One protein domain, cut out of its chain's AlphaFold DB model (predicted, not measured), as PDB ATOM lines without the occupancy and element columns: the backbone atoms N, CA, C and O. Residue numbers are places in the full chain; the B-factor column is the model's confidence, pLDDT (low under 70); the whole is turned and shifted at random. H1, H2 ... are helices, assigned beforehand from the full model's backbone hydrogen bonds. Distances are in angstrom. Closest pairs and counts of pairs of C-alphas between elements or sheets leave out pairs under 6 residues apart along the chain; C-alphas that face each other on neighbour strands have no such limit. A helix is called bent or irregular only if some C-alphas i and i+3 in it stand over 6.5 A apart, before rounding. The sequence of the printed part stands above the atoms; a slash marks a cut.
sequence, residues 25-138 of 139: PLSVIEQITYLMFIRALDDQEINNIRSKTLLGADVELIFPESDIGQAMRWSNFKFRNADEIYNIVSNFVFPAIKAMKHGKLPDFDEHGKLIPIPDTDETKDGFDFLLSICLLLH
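What this domain is: This is residues 25 to 138 of the 139 residues of the protein "Site-specific DNA-methyltransferase (adenine-specific)" of Veillonella sp. oral taxon 158 str. F0412 (UniProt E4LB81). One long helix, H1, runs the length of the domain, and the other parts gather along its side: H4 is set crosswise to it, the two short helices H2 and H3 sit by the first half of H4, and H5 runs back alongside H1. The contacts between helices are few, and a long stretch with no named element, residues 99 to 127, loops from H4 round to H5. The printed part has 114 residues with five named helices, in the order H1, H2, H3, H4, H5, and no named strand; the class is all helix. It is compact, with a radius of gyration of the C-alphas of 14.4 A, and spans 43 by 29 by 29 A.

How they stand to each other: H1, residues 25 to 55, touches H3, residues 74 to 77, with residues 38 to 42 alone; the closest C-alphas are those of Arg 39 and Trp 74, 5.5 A apart. H2, residues 67 to 71, is apart from H1. H2 and H3 are close but not clearly touching, with the closest C-alphas, those of Ala 71 and Phe 77, 7.0 A apart. H4, residues 82 to 98, is close to H3 but not clearly touching it; the closest C-alphas, of Phe 77 and Ile 85, are 6.3 A apart. H4 and H1 are about perpendicular at 73 degrees and close but not clearly touching, with the C-alphas of Ile 38 and Val 93 closest at 7.8 A. H5, residues 128 to 136, is close to H1 but not clearly touching it, at a shallow tilt of 20 degrees, opposite ways; the closest C-alphas, of Phe 37 and Leu 130, are 7.7 A apart. H4 and H5 are near each other, while H5 is apart from H2 and H3. Each O i to N i+4 pair is within hydrogen-bond range in H1, H2 and H5, and 11 of 13 are in H4; H3 is too short for such a pair.

Where its parts are: H1 begins at C-alpha 25, (242.681, 291.783, 312.055), and measures 44.1 A to C-alpha 55. H2 measures 6.1 A and H3 5.6 A. H4 begins at C-alpha 82, (246.831, 291.315, 332.306), and measures 22.3 A; it has a kink of 30 degrees near residue 89 and is only just irregular, with C-alphas 91 and 94 6.6 A apart. H5 measures 11.2 A and ends at C-alpha 136, (240.745, 275.280, 311.749).

The domain as a whole: The two C-alphas farthest apart, those of Pro 25 and Gly 56, are 45.2 A apart. The printed part has no cut. The links H1 to H2, 11 residues, and H4 to H5, 29 residues, are long; the other two are tight. The mean pLDDT of the printed part is 80.6, and residues 119 to 138 are under 70.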
ATOM      1  N   PRO A  25     244.042 292.165 311.673       82.94
ATOM      2  CA  PRO A  25     242.681 291.783 312.055       82.94
ATOM      3  C   PRO A  25     242.545 290.296 312.376       82.94
ATOM      4  O   PRO A  25     241.759 289.927 313.246       82.94
ATOM      5  N   LEU A  26     243.310 289.442 311.688       86.12
ATOM      6  CA  LEU A  26     243.234 287.996 311.867       86.12
ATOM      7  C   LEU A  26     243.690 287.595 313.271       86.12
ATOM      8  O   LEU A  26     242.979 286.875 313.964       86.12
ATOM      9  N   SER A  27     244.816 288.148 313.726       82.88
ATOM     10  CA  SER A  27     245.329 287.912 315.078       82.88
ATOM     11  C   SER A  27     244.347 288.397 316.145       82.88
ATOM     12  O   SER A  27     244.173 287.750 317.169       82.88
ATOM     13  N   VAL A  28     243.657 289.513 315.907       85.00
ATOM     14  CA  VAL A  28     242.655 290.049 316.843       85.00
ATOM     15  C   VAL A  28     241.463 289.106 316.970       85.00
ATOM     16  O   VAL A  28     241.028 288.806 318.082       85.00
ATOM     17  N   ILE A  29     240.949 288.625 315.837       85.88
ATOM     18  CA  ILE A  29     239.847 287.660 315.810       85.88
ATOM     19  C   ILE A  29     240.256 286.378 316.532       85.88
ATOM     20  O   ILE A  29     239.475 285.867 317.331       85.88
ATOM     21  N   GLU A  30     241.472 285.890 316.304       82.38
ATOM     22  CA  GLU A  30     242.002 284.701 316.966       82.38
ATOM     23  C   GLU A  30     242.037 284.871 318.496       82.38
ATOM     24  O   GLU A  30     241.433 284.079 319.220       82.38
ATOM     25  N   GLN A  31     242.640 285.957 318.998       81.94
ATOM     26  CA  GLN A  31     242.725 286.207 320.443       81.94
ATOM     27  C   GLN A  31     241.343 286.354 321.092       81.94
ATOM     28  O   GLN A  31     241.095 285.831 322.180       81.94
ATOM     29  N   ILE A  32     240.410 287.036 320.422       85.25
ATOM     30  CA  ILE A  32     239.037 287.168 320.915       85.25
ATOM     31  C   ILE A  32     238.337 285.803 320.925       85.25
ATOM     32  O   ILE A  32     237.671 285.474 321.905       85.25
ATOM     33  N   THR A  33     238.501 285.000 319.872       84.25
ATOM     34  CA  THR A  33     237.900 283.660 319.763       84.25
ATOM     35  C   THR A  33     238.363 282.755 320.901       84.25
ATOM     36  O   THR A  33     237.537 282.097 321.531       84.25
ATOM     37  N   TYR A  34     239.652 282.789 321.243       83.31
ATOM     38  CA  TYR A  34     240.192 282.047 322.380       83.31
ATOM     39  C   TYR A  34     239.551 282.440 323.716       83.31
ATOM     40  O   TYR A  34     239.131 281.569 324.482       83.31
ATOM     41  N   LEU A  35     239.409 283.742 323.982       85.56
ATOM     42  CA  LEU A  35     238.753 284.224 325.202       85.56
ATOM     43  C   LEU A  35     237.255 283.880 325.226       85.56
ATOM     44  O   LEU A  35     236.707 283.550 326.279       85.56
ATOM     45  N   MET A  36     236.582 283.929 324.073       87.88
ATOM     46  CA  MET A  36     235.184 283.505 323.964       87.88
ATOM     47  C   MET A  36     235.026 282.012 324.247       87.88
ATOM     48  O   MET A  36     234.070 281.623 324.914       87.88
ATOM     49  N   PHE A  37     235.959 281.187 323.777       86.69
ATOM     50  CA  PHE A  37     235.900 279.746 323.958       86.69
ATOM     51  C   PHE A  37     236.034 279.346 325.432       86.69
ATOM     52  O   PHE A  37     235.160 278.657 325.952       86.69
ATOM     53  N   ILE A  38     237.050 279.847 326.147       89.00
ATOM     54  CA  ILE A  38     237.206 279.534 327.579       89.00
ATOM     55  C   ILE A  38     236.023 280.035 328.418       89.00
ATOM     56  O   ILE A  38     235.611 279.384 329.379       89.00
ATOM     57  N   ARG A  39     235.424 281.166 328.032       91.25
ATOM     58  CA  ARG A  39     234.202 281.658 328.666       91.25
ATOM     59  C   ARG A  39     233.016 280.728 328.409       91.25
ATOM     60  O   ARG A  39     232.275 280.443 329.343       91.25
ATOM     61  N   ALA A  40     232.843 280.249 327.178       89.88
ATOM     62  CA  ALA A  40     231.777 279.310 326.840       89.88
ATOM     63  C   ALA A  40     231.915 277.986 327.612       89.88
ATOM     64  O   ALA A  40     230.913 277.462 328.098       89.88
ATOM     65  N   LEU A  41     233.147 277.490 327.791       90.62
ATOM     66  CA  LEU A  41     233.428 276.326 328.638       90.62
ATOM     67  C   LEU A  41     233.010 276.568 330.094       90.62
ATOM     68  O   LEU A  41     232.338 275.727 330.683       90.62
ATOM     69  N   ASP A  42     233.376 277.712 330.675       92.88
ATOM     70  CA  ASP A  42     233.018 278.046 332.062       92.88
ATOM     71  C   ASP A  42     231.500 278.216 332.250       92.88
ATOM     72  O   ASP A  42     230.938 277.754 333.243       92.88
ATOM     73  N   ASP A  43     230.804 278.815 331.280       92.50
ATOM     74  CA  ASP A  43     229.340 278.923 331.305       92.50
ATOM     75  C   ASP A  43     228.676 277.528 331.256       92.50
ATOM     76  O   ASP A  43     227.696 277.272 331.966       92.50
ATOM     77  N   GLN A  44     229.217 276.597 330.462       89.75
ATOM     78  CA  GLN A  44     228.738 275.213 330.408       89.75
ATOM     79  C   GLN A  44     229.015 274.459 331.716       89.75
ATOM     80  O   GLN A  44     228.124 273.781 332.224       89.75
ATOM     81  N   GLU A  45     230.198 274.631 332.303       91.38
ATOM     82  CA  GLU A  45     230.558 274.076 333.611       91.38
ATOM     83  C   GLU A  45     229.561 274.512 334.697       91.38
ATOM     84  O   GLU A  45     229.025 273.686 335.437       91.38
ATOM     85  N   ILE A  46     229.227 275.806 334.755       91.62
ATOM     86  CA  ILE A  46     228.237 276.344 335.703       91.62
ATOM     87  C   ILE A  46     226.866 275.683 335.504       91.62
ATOM     88  O   ILE A  46     226.194 275.331 336.481       91.62
ATOM     89  N   ASN A  47     226.443 275.487 334.254       89.62
ATOM     90  CA  ASN A  47     225.186 274.809 333.942       89.62
ATOM     91  C   ASN A  47     225.210 273.328 334.352       89.62
ATOM     92  O   ASN A  47     224.210 272.832 334.887       89.62
ATOM     93  N   ASN A  48     226.339 272.641 334.167       88.62
ATOM     94  CA  ASN A  48     226.530 271.249 334.574       88.62
ATOM     95  C   ASN A  48     226.461 271.108 336.101       88.62
ATOM     96  O   ASN A  48     225.666 270.312 336.605       88.62
ATOM     97  N   ILE A  49     227.188 271.953 336.842       88.75
ATOM     98  CA  ILE A  49     227.161 272.000 338.314       88.75
ATOM     99  C   ILE A  49     225.740 272.269 338.823       88.75
ATOM    100  O   ILE A  49     225.253 271.593 339.736       88.75
ATOM    101  N   ARG A  50     225.043 273.244 338.226       88.56
ATOM    102  CA  ARG A  50     223.663 273.581 338.593       88.56
ATOM    103  C   ARG A  50     222.720 272.403 338.361       88.56
ATOM    104  O   ARG A  50     221.885 272.120 339.216       88.56
ATOM    105  N   SER A  51     222.861 271.711 337.236       85.69
ATOM    106  CA  SER A  51     222.035 270.548 336.895       85.69
ATOM    107  C   SER A  51     222.298 269.376 337.841       85.69
ATOM    108  O   SER A  51     221.347 268.800 338.365       85.69
ATOM    109  N   LYS A  52     223.568 269.087 338.152       86.88
ATOM    110  CA  LYS A  52     223.968 268.073 339.140       86.88
ATOM    111  C   LYS A  52     223.390 268.367 340.526       86.88
ATOM    112  O   LYS A  52     222.825 267.482 341.159       86.88
ATOM    113  N   THR A  53     223.452 269.626 340.965       85.94
ATOM    114  CA  THR A  53     222.947 270.053 342.284       85.94
ATOM    115  C   THR A  53     221.419 270.007 342.376       85.94
ATOM    116  O   THR A  53     220.879 269.612 343.405       85.94
ATOM    117  N   LEU A  54     220.708 270.425 341.322       86.44
ATOM    118  CA  LEU A  54     219.244 270.537 341.343       86.44
ATOM    119  C   LEU A  54     218.522 269.228 341.005       86.44
ATOM    120  O   LEU A  54     217.454 268.973 341.551       86.44
ATOM    121  N   LEU A  55     219.066 268.434 340.081       80.06
ATOM    122  CA  LEU A  55     218.406 267.243 339.535       80.06
ATOM    123  C   LEU A  55     219.053 265.935 340.008       80.06
ATOM    124  O   LEU A  55     218.542 264.868 339.683       80.06
ATOM    125  N   GLY A  56     220.181 265.999 340.729       76.81
ATOM    126  CA  GLY A  56     220.960 264.814 341.100       76.81
ATOM    127  C   GLY A  56     221.502 264.045 339.891       76.81
ATOM    128  O   GLY A  56     221.890 262.889 340.025       76.81
ATOM    129  N   ALA A  57     221.483 264.660 338.704       73.56
ATOM    130  CA  ALA A  57     221.967 264.052 337.479       73.56
ATOM    131  C   ALA A  57     223.491 263.911 337.547       73.56
ATOM    132  O   ALA A  57     224.184 264.863 337.915       73.56
ATOM    133  N   ASP A  58     224.004 262.742 337.167       70.00
ATOM    134  CA  ASP A  58     225.439 262.507 337.037       70.00
ATOM    135  C   ASP A  58     225.945 263.193 335.762       70.00
ATOM    136  O   ASP A  58     226.039 262.604 334.685       70.00
ATOM    137  N   VAL A  59     226.117 264.511 335.859       78.75
ATOM    138  CA  VAL A  59     226.654 265.341 334.785       78.75
ATOM    139  C   VAL A  59     228.151 265.464 334.994       78.75
ATOM    140  O   VAL A  59     228.613 265.911 336.047       78.75
ATOM    141  N   GLU A  60     228.900 265.085 333.967       81.56
ATOM    142  CA  GLU A  60     230.349 265.210 333.961       81.56
ATOM    143  C   GLU A  60     230.778 266.679 333.887       81.56
ATOM    144  O   GLU A  60     230.222 267.484 333.131       81.56
ATOM    145  N   LEU A  61     231.778 267.021 334.694       87.06
ATOM    146  CA  LEU A  61     232.401 268.339 334.704       87.06
ATOM    147  C   LEU A  61     233.497 268.411 333.638       87.06
ATOM    148  O   LEU A  61     234.144 267.411 333.321       87.06
ATOM    149  N   ILE A  62     233.675 269.601 333.078       88.75
ATOM    150  CA  ILE A  62     234.638 269.899 332.017       88.75
ATOM    151  C   ILE A  62     236.008 270.186 332.626       88.75
ATOM    152  O   ILE A  62     237.027 269.757 332.086       88.75
ATOM    153  N   PHE A  63     236.032 270.934 333.732       90.44
ATOM    154  CA  PHE A  63     237.262 271.334 334.407       90.44
ATOM    155  C   PHE A  63     237.637 270.320 335.493       90.44
ATOM    156  O   PHE A  63     236.758 269.872 336.232       90.44
ATOM    157  N   PRO A  64     238.932 269.993 335.650       90.12
ATOM    158  CA  PRO A  64     239.395 269.191 336.775       90.12
ATOM    159  C   PRO A  64     239.085 269.867 338.117       90.12
ATOM    160  O   PRO A  64     239.102 271.095 338.236       90.12
ATOM    161  N   GLU A  65     238.832 269.064 339.150       88.19
ATOM    162  CA  GLU A  65     238.545 269.558 340.505       88.19
ATOM    163  C   GLU A  65     239.801 270.023 341.267       88.19
ATOM    164  O   GLU A  65     239.677 270.578 342.356       88.19
ATOM    165  N   SER A  66     241.002 269.826 340.713       89.44
ATOM    166  CA  SER A  66     242.246 270.302 341.323       89.44
ATOM    167  C   SER A  66     242.324 271.829 341.372       89.44
ATOM    168  O   SER A  66     241.654 272.540 340.617       89.44
ATOM    169  N   ASP A  67     243.214 272.350 342.220       88.50
ATOM    170  CA  ASP A  67     243.453 273.792 342.322       88.50
ATOM    171  C   ASP A  67     243.898 274.401 340.979       88.50
ATOM    172  O   ASP A  67     243.460 275.498 340.621       88.50
ATOM    173  N   ILE A  68     244.717 273.678 340.201       87.50
ATOM    174  CA  ILE A  68     245.175 274.124 338.875       87.50
ATOM    175  C   ILE A  68     244.019 274.065 337.869       87.50
ATOM    176  O   ILE A  68     243.784 275.032 337.138       87.50
ATOM    177  N   GLY A  69     243.247 272.976 337.879       88.81
ATOM    178  CA  GLY A  69     242.043 272.798 337.071       88.81
ATOM    179  C   GLY A  69     241.031 273.922 337.262       88.81
ATOM    180  O   GLY A  69     240.561 274.530 336.298       88.81
ATOM    181  N   GLN A  70     240.750 274.268 338.516       92.25
ATOM    182  CA  GLN A  70     239.842 275.359 338.849       92.25
ATOM    183  C   GLN A  70     240.443 276.730 338.527       92.25
ATOM    184  O   GLN A  70     239.708 277.630 338.112       92.25
ATOM    185  N   ALA A  71     241.759 276.926 338.649       90.75
ATOM    186  CA  ALA A  71     242.406 278.182 338.262       90.75
ATOM    187  C   ALA A  71     242.240 278.505 336.764       90.75
ATOM    188  O   ALA A  71     242.218 279.681 336.399       90.75
ATOM    189  N   MET A  72     242.042 277.490 335.912       91.25
ATOM    190  CA  MET A  72     241.767 277.657 334.478       91.25
ATOM    191  C   MET A  72     240.357 278.170 334.157       91.25
ATOM    192  O   MET A  72     240.065 278.456 332.997       91.25
ATOM    193  N   ARG A  73     239.454 278.299 335.132       93.38
ATOM    194  CA  ARG A  73     238.092 278.779 334.870       93.38
ATOM    195  C   ARG A  73     238.066 280.282 334.624       93.38
ATOM    196  O   ARG A  73     238.586 281.058 335.428       93.38
ATOM    197  N   TRP A  74     237.366 280.711 333.571       92.44
ATOM    198  CA  TRP A  74     237.213 282.130 333.218       92.44
ATOM    199  C   TRP A  74     236.777 282.990 334.412       92.44
ATOM    200  O   TRP A  74     237.356 284.044 334.682       92.44
ATOM    201  N   SER A  75     235.788 282.527 335.180       91.62
ATOM    202  CA  SER A  75     235.300 283.235 336.365       91.62
ATOM    203  C   SER A  75     236.358 283.477 337.446       91.62
ATOM    204  O   SER A  75     236.222 284.458 338.178       91.62
ATOM    205  N   ASN A  76     237.414 282.660 337.504       91.50
ATOM    206  CA  ASN A  76     238.460 282.729 338.525       91.50
ATOM    207  C   ASN A  76     239.614 283.669 338.152       91.50
ATOM    208  O   ASN A  76     240.254 284.228 339.050       91.50
ATOM    209  N   PHE A  77     239.872 283.884 336.855       91.06
ATOM    210  CA  PHE A  77     240.974 284.742 336.406       91.06
ATOM    211  C   PHE A  77     240.552 286.052 335.722       91.06
ATOM    212  O   PHE A  77     241.383 286.946 335.598       91.06
ATOM    213  N   LYS A  78     239.282 286.243 335.334       91.31
ATOM    214  CA  LYS A  78     238.828 287.437 334.576       91.31
ATOM    215  C   LYS A  78     239.072 288.806 335.236       91.31
ATOM    216  O   LYS A  78     238.964 289.823 334.560       91.31
ATOM    217  N   PHE A  79     239.338 288.844 336.543       90.88
ATOM    218  CA  PHE A  79     239.628 290.072 337.303       90.88
ATOM    219  C   PHE A  79     241.092 290.188 337.752       90.88
ATOM    220  O   PHE A  79     241.430 291.092 338.514       90.88
ATOM    221  N   ARG A  80     241.955 289.262 337.321       91.62
ATOM    222  CA  ARG A  80     243.402 289.312 337.560       91.62
ATOM    223  C   ARG A  80     244.032 290.407 336.689       91.62
ATOM    224  O   ARG A  80     243.378 290.974 335.812       91.62
ATOM    225  N   ASN A  81     245.302 290.722 336.932       93.00
ATOM    226  CA  ASN A  81     246.035 291.636 336.053       93.00
ATOM    227  C   ASN A  81     246.320 290.981 334.684       93.00
ATOM    228  O   ASN A  81     246.225 289.764 334.529       93.00
ATOM    229  N   ALA A  82     246.648 291.794 333.678       87.44
ATOM    230  CA  ALA A  82     246.831 291.315 332.306       87.44
ATOM    231  C   ALA A  82     247.946 290.258 332.179       87.44
ATOM    232  O   ALA A  82     247.766 289.277 331.459       87.44
ATOM    233  N   ASP A  83     249.050 290.424 332.911       90.81
ATOM    234  CA  ASP A  83     250.193 289.505 332.876       90.81
ATOM    235  C   ASP A  83     249.838 288.131 333.466       90.81
ATOM    236  O   ASP A  83     250.173 287.090 332.902       90.81
ATOM    237  N   GLU A  84     249.105 288.102 334.579       91.38
ATOM    238  CA  GLU A  84     248.588 286.874 335.188       91.38
ATOM    239  C   GLU A  84     247.595 286.172 334.265       91.38
ATOM    240  O   GLU A  84     247.692 284.959 334.086       91.38
ATOM    241  N   ILE A  85     246.673 286.915 333.640       91.31
ATOM    242  CA  ILE A  85     245.727 286.342 332.673       91.31
ATOM    243  C   ILE A  85     246.489 285.713 331.509       91.31
ATOM    244  O   ILE A  85     246.208 284.573 331.148       91.31
ATOM    245  N   TYR A  86     247.469 286.423 330.945       89.19
ATOM    246  CA  TYR A  86     248.292 285.902 329.859       89.19
ATOM    247  C   TYR A  86     249.011 284.611 330.265       89.19
ATOM    248  O   TYR A  86     248.944 283.619 329.541       89.19
ATOM    249  N   ASN A  87     249.630 284.586 331.448       91.00
ATOM    250  CA  ASN A  87     250.321 283.405 331.959       91.00
ATOM    251  C   ASN A  87     249.375 282.214 332.162       91.00
ATOM    252  O   ASN A  87     249.715 281.098 331.774       91.00
ATOM    253  N   ILE A  88     248.188 282.440 332.733       91.31
ATOM    254  CA  ILE A  88     247.180 281.391 332.938       91.31
ATOM    255  C   ILE A  88     246.714 280.839 331.589       91.31
ATOM    256  O   ILE A  88     246.695 279.625 331.371       91.31
ATOM    257  N   VAL A  89     246.365 281.734 330.664       89.25
ATOM    258  CA  VAL A  89     245.791 281.351 329.378       89.25
ATOM    259  C   VAL A  89     246.824 280.638 328.501       89.25
ATOM    260  O   VAL A  89     246.543 279.567 327.968       89.25
ATOM    261  N   SER A  90     248.036 281.184 328.402       87.62
ATOM    262  CA  SER A  90     249.102 280.649 327.551       87.62
ATOM    263  C   SER A  90     249.675 279.330 328.070       87.62
ATOM    264  O   SER A  90     249.911 278.421 327.277       87.62
ATOM    265  N   ASN A  91     249.921 279.214 329.380       88.81
ATOM    266  CA  ASN A  91     250.651 278.065 329.932       88.81
ATOM    267  C   ASN A  91     249.743 276.924 330.391       88.81
ATOM    268  O   ASN A  91     250.201 275.786 330.439       88.81
ATOM    269  N   PHE A  92     248.476 277.203 330.713       89.75
ATOM    270  CA  PHE A  92     247.559 276.190 331.242       89.75
ATOM    271  C   PHE A  92     246.344 275.994 330.339       89.75
ATOM    272  O   PHE A  92     246.118 274.898 329.833       89.75
ATOM    273  N   VAL A  93     245.600 277.064 330.050       88.94
ATOM    274  CA  VAL A  93     244.336 276.947 329.307       88.94
ATOM    275  C   VAL A  93     244.563 276.445 327.877       88.94
ATOM    276  O   VAL A  93     243.915 275.491 327.466       88.94
ATOM    277  N   PHE A  94     245.496 277.025 327.115       86.00
ATOM    278  CA  PHE A  94     245.742 276.593 325.734       86.00
ATOM    279  C   PHE A  94     246.264 275.160 325.621       86.00
ATOM    280  O   PHE A  94     245.696 274.399 324.828       86.00
ATOM    281  N   PRO A  95     247.278 274.736 326.401       87.38
ATOM    282  CA  PRO A  95     247.701 273.342 326.384       87.38
ATOM    283  C   PRO A  95     246.571 272.388 326.780       87.38
ATOM    284  O   PRO A  95     246.417 271.348 326.140       87.38
ATOM    285  N   ALA A  96     245.741 272.760 327.762       87.31
ATOM    286  CA  ALA A  96     244.611 271.943 328.186       87.31
ATOM    287  C   ALA A  96     243.538 271.819 327.099       87.31
ATOM    288  O   ALA A  96     243.096 270.713 326.807       87.31
ATOM    289  N   ILE A  97     243.166 272.918 326.440       85.19
ATOM    290  CA  ILE A  97     242.199 272.900 325.331       85.19
ATOM    291  C   ILE A  97     242.703 272.016 324.188       85.19
ATOM    292  O   ILE A  97     241.945 271.228 323.632       85.19
ATOM    293  N   LYS A  98     243.992 272.108 323.847       82.94
ATOM    294  CA  LYS A  98     244.581 271.317 322.758       82.94
ATOM    295  C   LYS A  98     244.617 269.817 323.065       82.94
ATOM    296  O   LYS A  98     244.555 269.004 322.147       82.94
ATOM    297  N   ALA A  99     244.742 269.459 324.339       83.75
ATOM    298  CA  ALA A  99     244.757 268.081 324.819       83.75
ATOM    299  C   ALA A  99     243.400 267.626 325.393       83.75
ATOM    300  O   ALA A  99     243.320 266.561 326.009       83.75
ATOM    301  N   MET A 100     242.340 268.413 325.184       82.69
ATOM    302  CA  MET A 100     240.976 268.105 325.604       82.69
ATOM    303  C   MET A 100     240.490 266.826 324.919       82.69
ATOM    304  O   MET A 100     240.619 266.671 323.704       82.69
ATOM    305  N   LYS A 101     239.905 265.911 325.694       81.44
ATOM    306  CA  LYS A 101     239.324 264.655 325.197       81.44
ATOM    307  C   LYS A 101     238.005 264.377 325.905       81.44
ATOM    308  O   LYS A 101     237.845 264.731 327.068       81.44
ATOM    309  N   HIS A 102     237.055 263.754 325.207       79.62
ATOM    310  CA  HIS A 102     235.747 263.358 325.761       79.62
ATOM    311  C   HIS A 102     234.976 264.498 326.455       79.62
ATOM    312  O   HIS A 102     234.245 264.273 327.413       79.62
ATOM    313  N   GLY A 103     235.153 265.745 326.004       77.00
ATOM    314  CA  GLY A 103     234.506 266.898 326.634       77.00
ATOM    315  C   GLY A 103     235.133 267.356 327.960       77.00
ATOM    316  O   GLY A 103     234.543 268.202 328.628       77.00
ATOM    317  N   LYS A 104     236.311 266.837 328.331       83.94
ATOM    318  CA  LYS A 104     237.030 267.154 329.573       83.94
ATOM    319  C   LYS A 104     238.401 267.748 329.282       83.94
ATOM    320  O   LYS A 104     239.101 267.305 328.369       83.94
ATOM    321  N   LEU A 105     238.784 268.742 330.075       85.94
ATOM    322  CA  LEU A 105     240.130 269.299 330.056       85.94
ATOM    323  C   LEU A 105     241.071 268.401 330.872       85.94
ATOM    324  O   LEU A 105     240.689 267.941 331.950       85.94
ATOM    325  N   PRO A 106     242.293 268.140 330.381       87.75
ATOM    326  CA  PRO A 106     243.316 267.478 331.171       87.75
ATOM    327  C   PRO A 106     243.749 268.385 332.321       87.75
ATOM    328  O   PRO A 106     243.669 269.614 332.241       87.75
ATOM    329  N   ASP A 107     244.232 267.755 333.379       88.69
ATOM    330  CA  ASP A 107     244.795 268.450 334.527       88.69
ATOM    331  C   ASP A 107     246.320 268.583 334.402       88.69
ATOM    332  O   ASP A 107     246.930 268.042 333.475       88.69
ATOM    333  N   PHE A 108     246.943 269.296 335.334       88.62
ATOM    334  CA  PHE A 108     248.389 269.473 335.411       88.62
ATOM    335  C   PHE A 108     248.941 268.861 336.695       88.62
ATOM    336  O   PHE A 108     248.303 268.909 337.745       88.62
ATOM    337  N   ASP A 109     250.143 268.299 336.615       85.56
ATOM    338  CA  ASP A 109     250.883 267.864 337.796       85.56
ATOM    339  C   ASP A 109     251.567 269.044 338.518       85.56
ATOM    340  O   ASP A 109     251.590 270.183 338.041       85.56
ATOM    341  N   GLU A 110     252.172 268.764 339.676       78.44
ATOM    342  CA  GLU A 110     252.925 269.744 340.481       78.44
ATOM    343  C   GLU A 110     254.123 270.365 339.734       78.44
ATOM    344  O   GLU A 110     254.683 271.375 340.166       78.44
ATOM    345  N   HIS A 111     254.526 269.776 338.606       76.88
ATOM    346  CA  HIS A 111     255.611 270.242 337.751       76.88
ATOM    347  C   HIS A 111     255.108 271.021 336.524       76.88
ATOM    348  O   HIS A 111     255.915 271.416 335.681       76.88
ATOM    349  N   GLY A 112     253.796 271.266 336.418       75.38
ATOM    350  CA  GLY A 112     253.182 271.983 335.303       75.38
ATOM    351  C   GLY A 112     253.110 271.163 334.014       75.38
ATOM    352  O   GLY A 112     252.995 271.729 332.926       75.38
ATOM    353  N   LYS A 113     253.191 269.833 334.103       82.62
ATOM    354  CA  LYS A 113     253.056 268.929 332.962       82.62
ATOM    355  C   LYS A 113     251.628 268.397 332.872       82.62
ATOM    356  O   LYS A 113     251.018 268.029 333.869       82.62
ATOM    357  N   LEU A 114     251.118 268.329 331.643       85.19
ATOM    358  CA  LEU A 114     249.793 267.791 331.341       85.19
ATOM    359  C   LEU A 114     249.667 266.322 331.758       85.19
ATOM    360  O   LEU A 114     250.488 265.481 331.371       85.19
ATOM    361  N   ILE A 115     248.587 266.020 332.468       83.81
ATOM    362  CA  ILE A 115     248.156 264.669 332.809       83.81
ATOM    363  C   ILE A 115     247.245 264.180 331.671       83.81
ATOM    364  O   ILE A 115     246.164 264.738 331.470       83.81
ATOM    365  N   PRO A 116     247.663 263.176 330.878       74.81
ATOM    366  CA  PRO A 116     246.877 262.714 329.744       74.81
ATOM    367  C   PRO A 116     245.571 262.060 330.209       74.81
ATOM    368  O   PRO A 116     245.570 261.217 331.107       74.81
ATOM    369  N   ILE A 117     244.467 262.418 329.553       75.75
ATOM    370  CA  ILE A 117     243.179 261.745 329.736       75.75
ATOM    371  C   ILE A 117     243.275 260.359 329.072       75.75
ATOM    372  O   ILE A 117     243.696 260.289 327.910       75.75
ATOM    373  N   PRO A 118     242.921 259.268 329.779       72.75
ATOM    374  CA  PRO A 118     242.924 257.928 329.202       72.75
ATOM    375  C   PRO A 118     241.932 257.843 328.038       72.75
ATOM    376  O   PRO A 118     240.805 258.329 328.141       72.75
ATOM    377  N   ASP A 119     242.351 257.216 326.938       64.25
ATOM    378  CA  ASP A 119     241.468 256.943 325.804       64.25
ATOM    379  C   ASP A 119     240.377 255.974 326.270       64.25
ATOM    380  O   ASP A 119     240.650 254.818 326.593       64.25
ATOM    381  N   THR A 120     239.148 256.471 326.378       58.88
ATOM    382  CA  THR A 120     237.974 255.651 326.697       58.88
ATOM    383  C   THR A 120     237.093 255.633 325.452       58.88
ATOM    384  O   THR A 120     236.889 256.679 324.851       58.88
ATOM    385  N   ASP A 121     236.570 254.477 325.036       53.62
ATOM    386  CA  ASP A 121     235.854 254.292 323.753       53.62
ATOM    387  C   ASP A 121     234.521 255.080 323.612       53.62
ATOM    388  O   ASP A 121     233.752 254.862 322.676       53.62
ATOM    389  N   GLU A 122     234.216 256.015 324.517       52.03
ATOM    390  CA  GLU A 122     233.001 256.828 324.493       52.03
ATOM    391  C   GLU A 122     233.251 258.187 323.821       52.03
ATOM    392  O   GLU A 122     233.585 259.199 324.447       52.03
ATOM    393  N   THR A 123     233.081 258.219 322.501       45.50
ATOM    394  CA  THR A 123     233.047 259.457 321.714       45.50
ATOM    395  C   THR A 123     231.692 260.138 321.917       45.50
ATOM    396  O   THR A 123     230.650 259.596 321.553       45.50
ATOM    397  N   LYS A 124     231.679 261.330 322.528       51.88
ATOM    398  CA  LYS A 124     230.515 262.228 322.507       51.88
ATOM    399  C   LYS A 124     230.840 263.431 321.630       51.88
ATOM    400  O   LYS A 124     231.545 264.348 322.043       51.88
ATOM    401  N   ASP A 125     230.258 263.414 320.438       50.12
ATOM    402  CA  ASP A 125     230.511 264.284 319.276       50.12
ATOM    403  C   ASP A 125     230.115 265.771 319.455       50.12
ATOM    404  O   ASP A 125     230.061 266.542 318.499       50.12
ATOM    405  N   GLY A 126     229.806 266.218 320.678       50.69
ATOM    406  CA  GLY A 126     229.291 267.570 320.938       50.69
ATOM    407  C   GLY A 126     230.357 268.672 320.963       50.69
ATOM    408  O   GLY A 126     230.040 269.834 320.712       50.69
ATOM    409  N   PHE A 127     231.615 268.323 321.248       51.09
ATOM    410  CA  PHE A 127     232.721 269.284 321.366       51.09
ATOM    411  C   PHE A 127     233.498 269.512 320.064       51.09
ATOM    412  O   PHE A 127     234.248 270.486 319.960       51.09
ATOM    413  N   ASP A 128     233.260 268.675 319.052       54.97
ATOM    414  CA  ASP A 128     233.995 268.699 317.789       54.97
ATOM    415  C   ASP A 128     233.803 270.001 317.014       54.97
ATOM    416  O   ASP A 128     234.733 270.446 316.361       54.97
ATOM    417  N   PHE A 129     232.659 270.685 317.105       50.47
ATOM    418  CA  PHE A 129     232.443 271.912 316.326       50.47
ATOM    419  C   PHE A 129     233.312 273.090 316.799       50.47
ATOM    420  O   PHE A 129     233.878 273.816 315.985       50.47
ATOM    421  N   LEU A 130     233.454 273.279 318.114       51.25
ATOM    422  CA  LEU A 130     234.259 274.372 318.669       51.25
ATOM    423  C   LEU A 130     235.753 274.038 318.680       51.25
ATOM    424  O   LEU A 130     236.574 274.918 318.412       51.25
ATOM    425  N   LEU A 131     236.102 272.768 318.925       55.97
ATOM    426  CA  LEU A 131     237.473 272.292 318.771       55.97
ATOM    427  C   LEU A 131     237.902 272.387 317.301       55.97
ATOM    428  O   LEU A 131     239.007 272.838 317.029       55.97
ATOM    429  N   SER A 132     237.003 272.070 316.361       54.91
ATOM    430  CA  SER A 132     237.220 272.234 314.923       54.91
ATOM    431  C   SER A 132     237.392 273.699 314.539       54.91
ATOM    432  O   SER A 132     238.291 273.970 313.767       54.91
ATOM    433  N   ILE A 133     236.670 274.666 315.124       53.56
ATOM    434  CA  ILE A 133     236.950 276.102 314.901       53.56
ATOM    435  C   ILE A 133     238.338 276.501 315.436       53.56
ATOM    436  O   ILE A 133     239.074 277.196 314.741       53.56
ATOM    437  N   CYS A 134     238.734 276.045 316.630       52.94
ATOM    438  CA  CYS A 134     240.071 276.324 317.178       52.94
ATOM    439  C   CYS A 134     241.208 275.648 316.386       52.94
ATOM    440  O   CYS A 134     242.270 276.243 316.215       52.94
ATOM    441  N   LEU A 135     240.996 274.422 315.895       54.81
ATOM    442  CA  LEU A 135     241.945 273.672 315.061       54.81
ATOM    443  C   LEU A 135     241.968 274.169 313.609       54.81
ATOM    444  O   LEU A 135     243.040 274.195 313.010       54.81
ATOM    445  N   LEU A 136     240.832 274.612 313.056       52.69
ATOM    446  CA  LEU A 136     240.745 275.280 311.749       52.69
ATOM    447  C   LEU A 136     241.489 276.610 311.749       52.69
ATOM    448  O   LEU A 136     241.982 277.003 310.705       52.69
ATOM    449  N   LEU A 137     241.609 277.286 312.895       52.81
ATOM    450  CA  LEU A 137     242.439 278.488 313.030       52.81
ATOM    451  C   LEU A 137     243.941 278.192 313.195       52.81
ATOM    452  O   LEU A 137     244.728 279.128 313.290       52.81
ATOM    453  N   HIS A 138     244.352 276.920 313.180       56.81
ATOM    454  CA  HIS A 138     245.758 276.509 313.086       56.81
ATOM    455  C   HIS A 138     246.186 276.071 311.666       56.81
ATOM    456  O   HIS A 138     247.186 275.363 311.528       56.81
TER     457      HIS A 138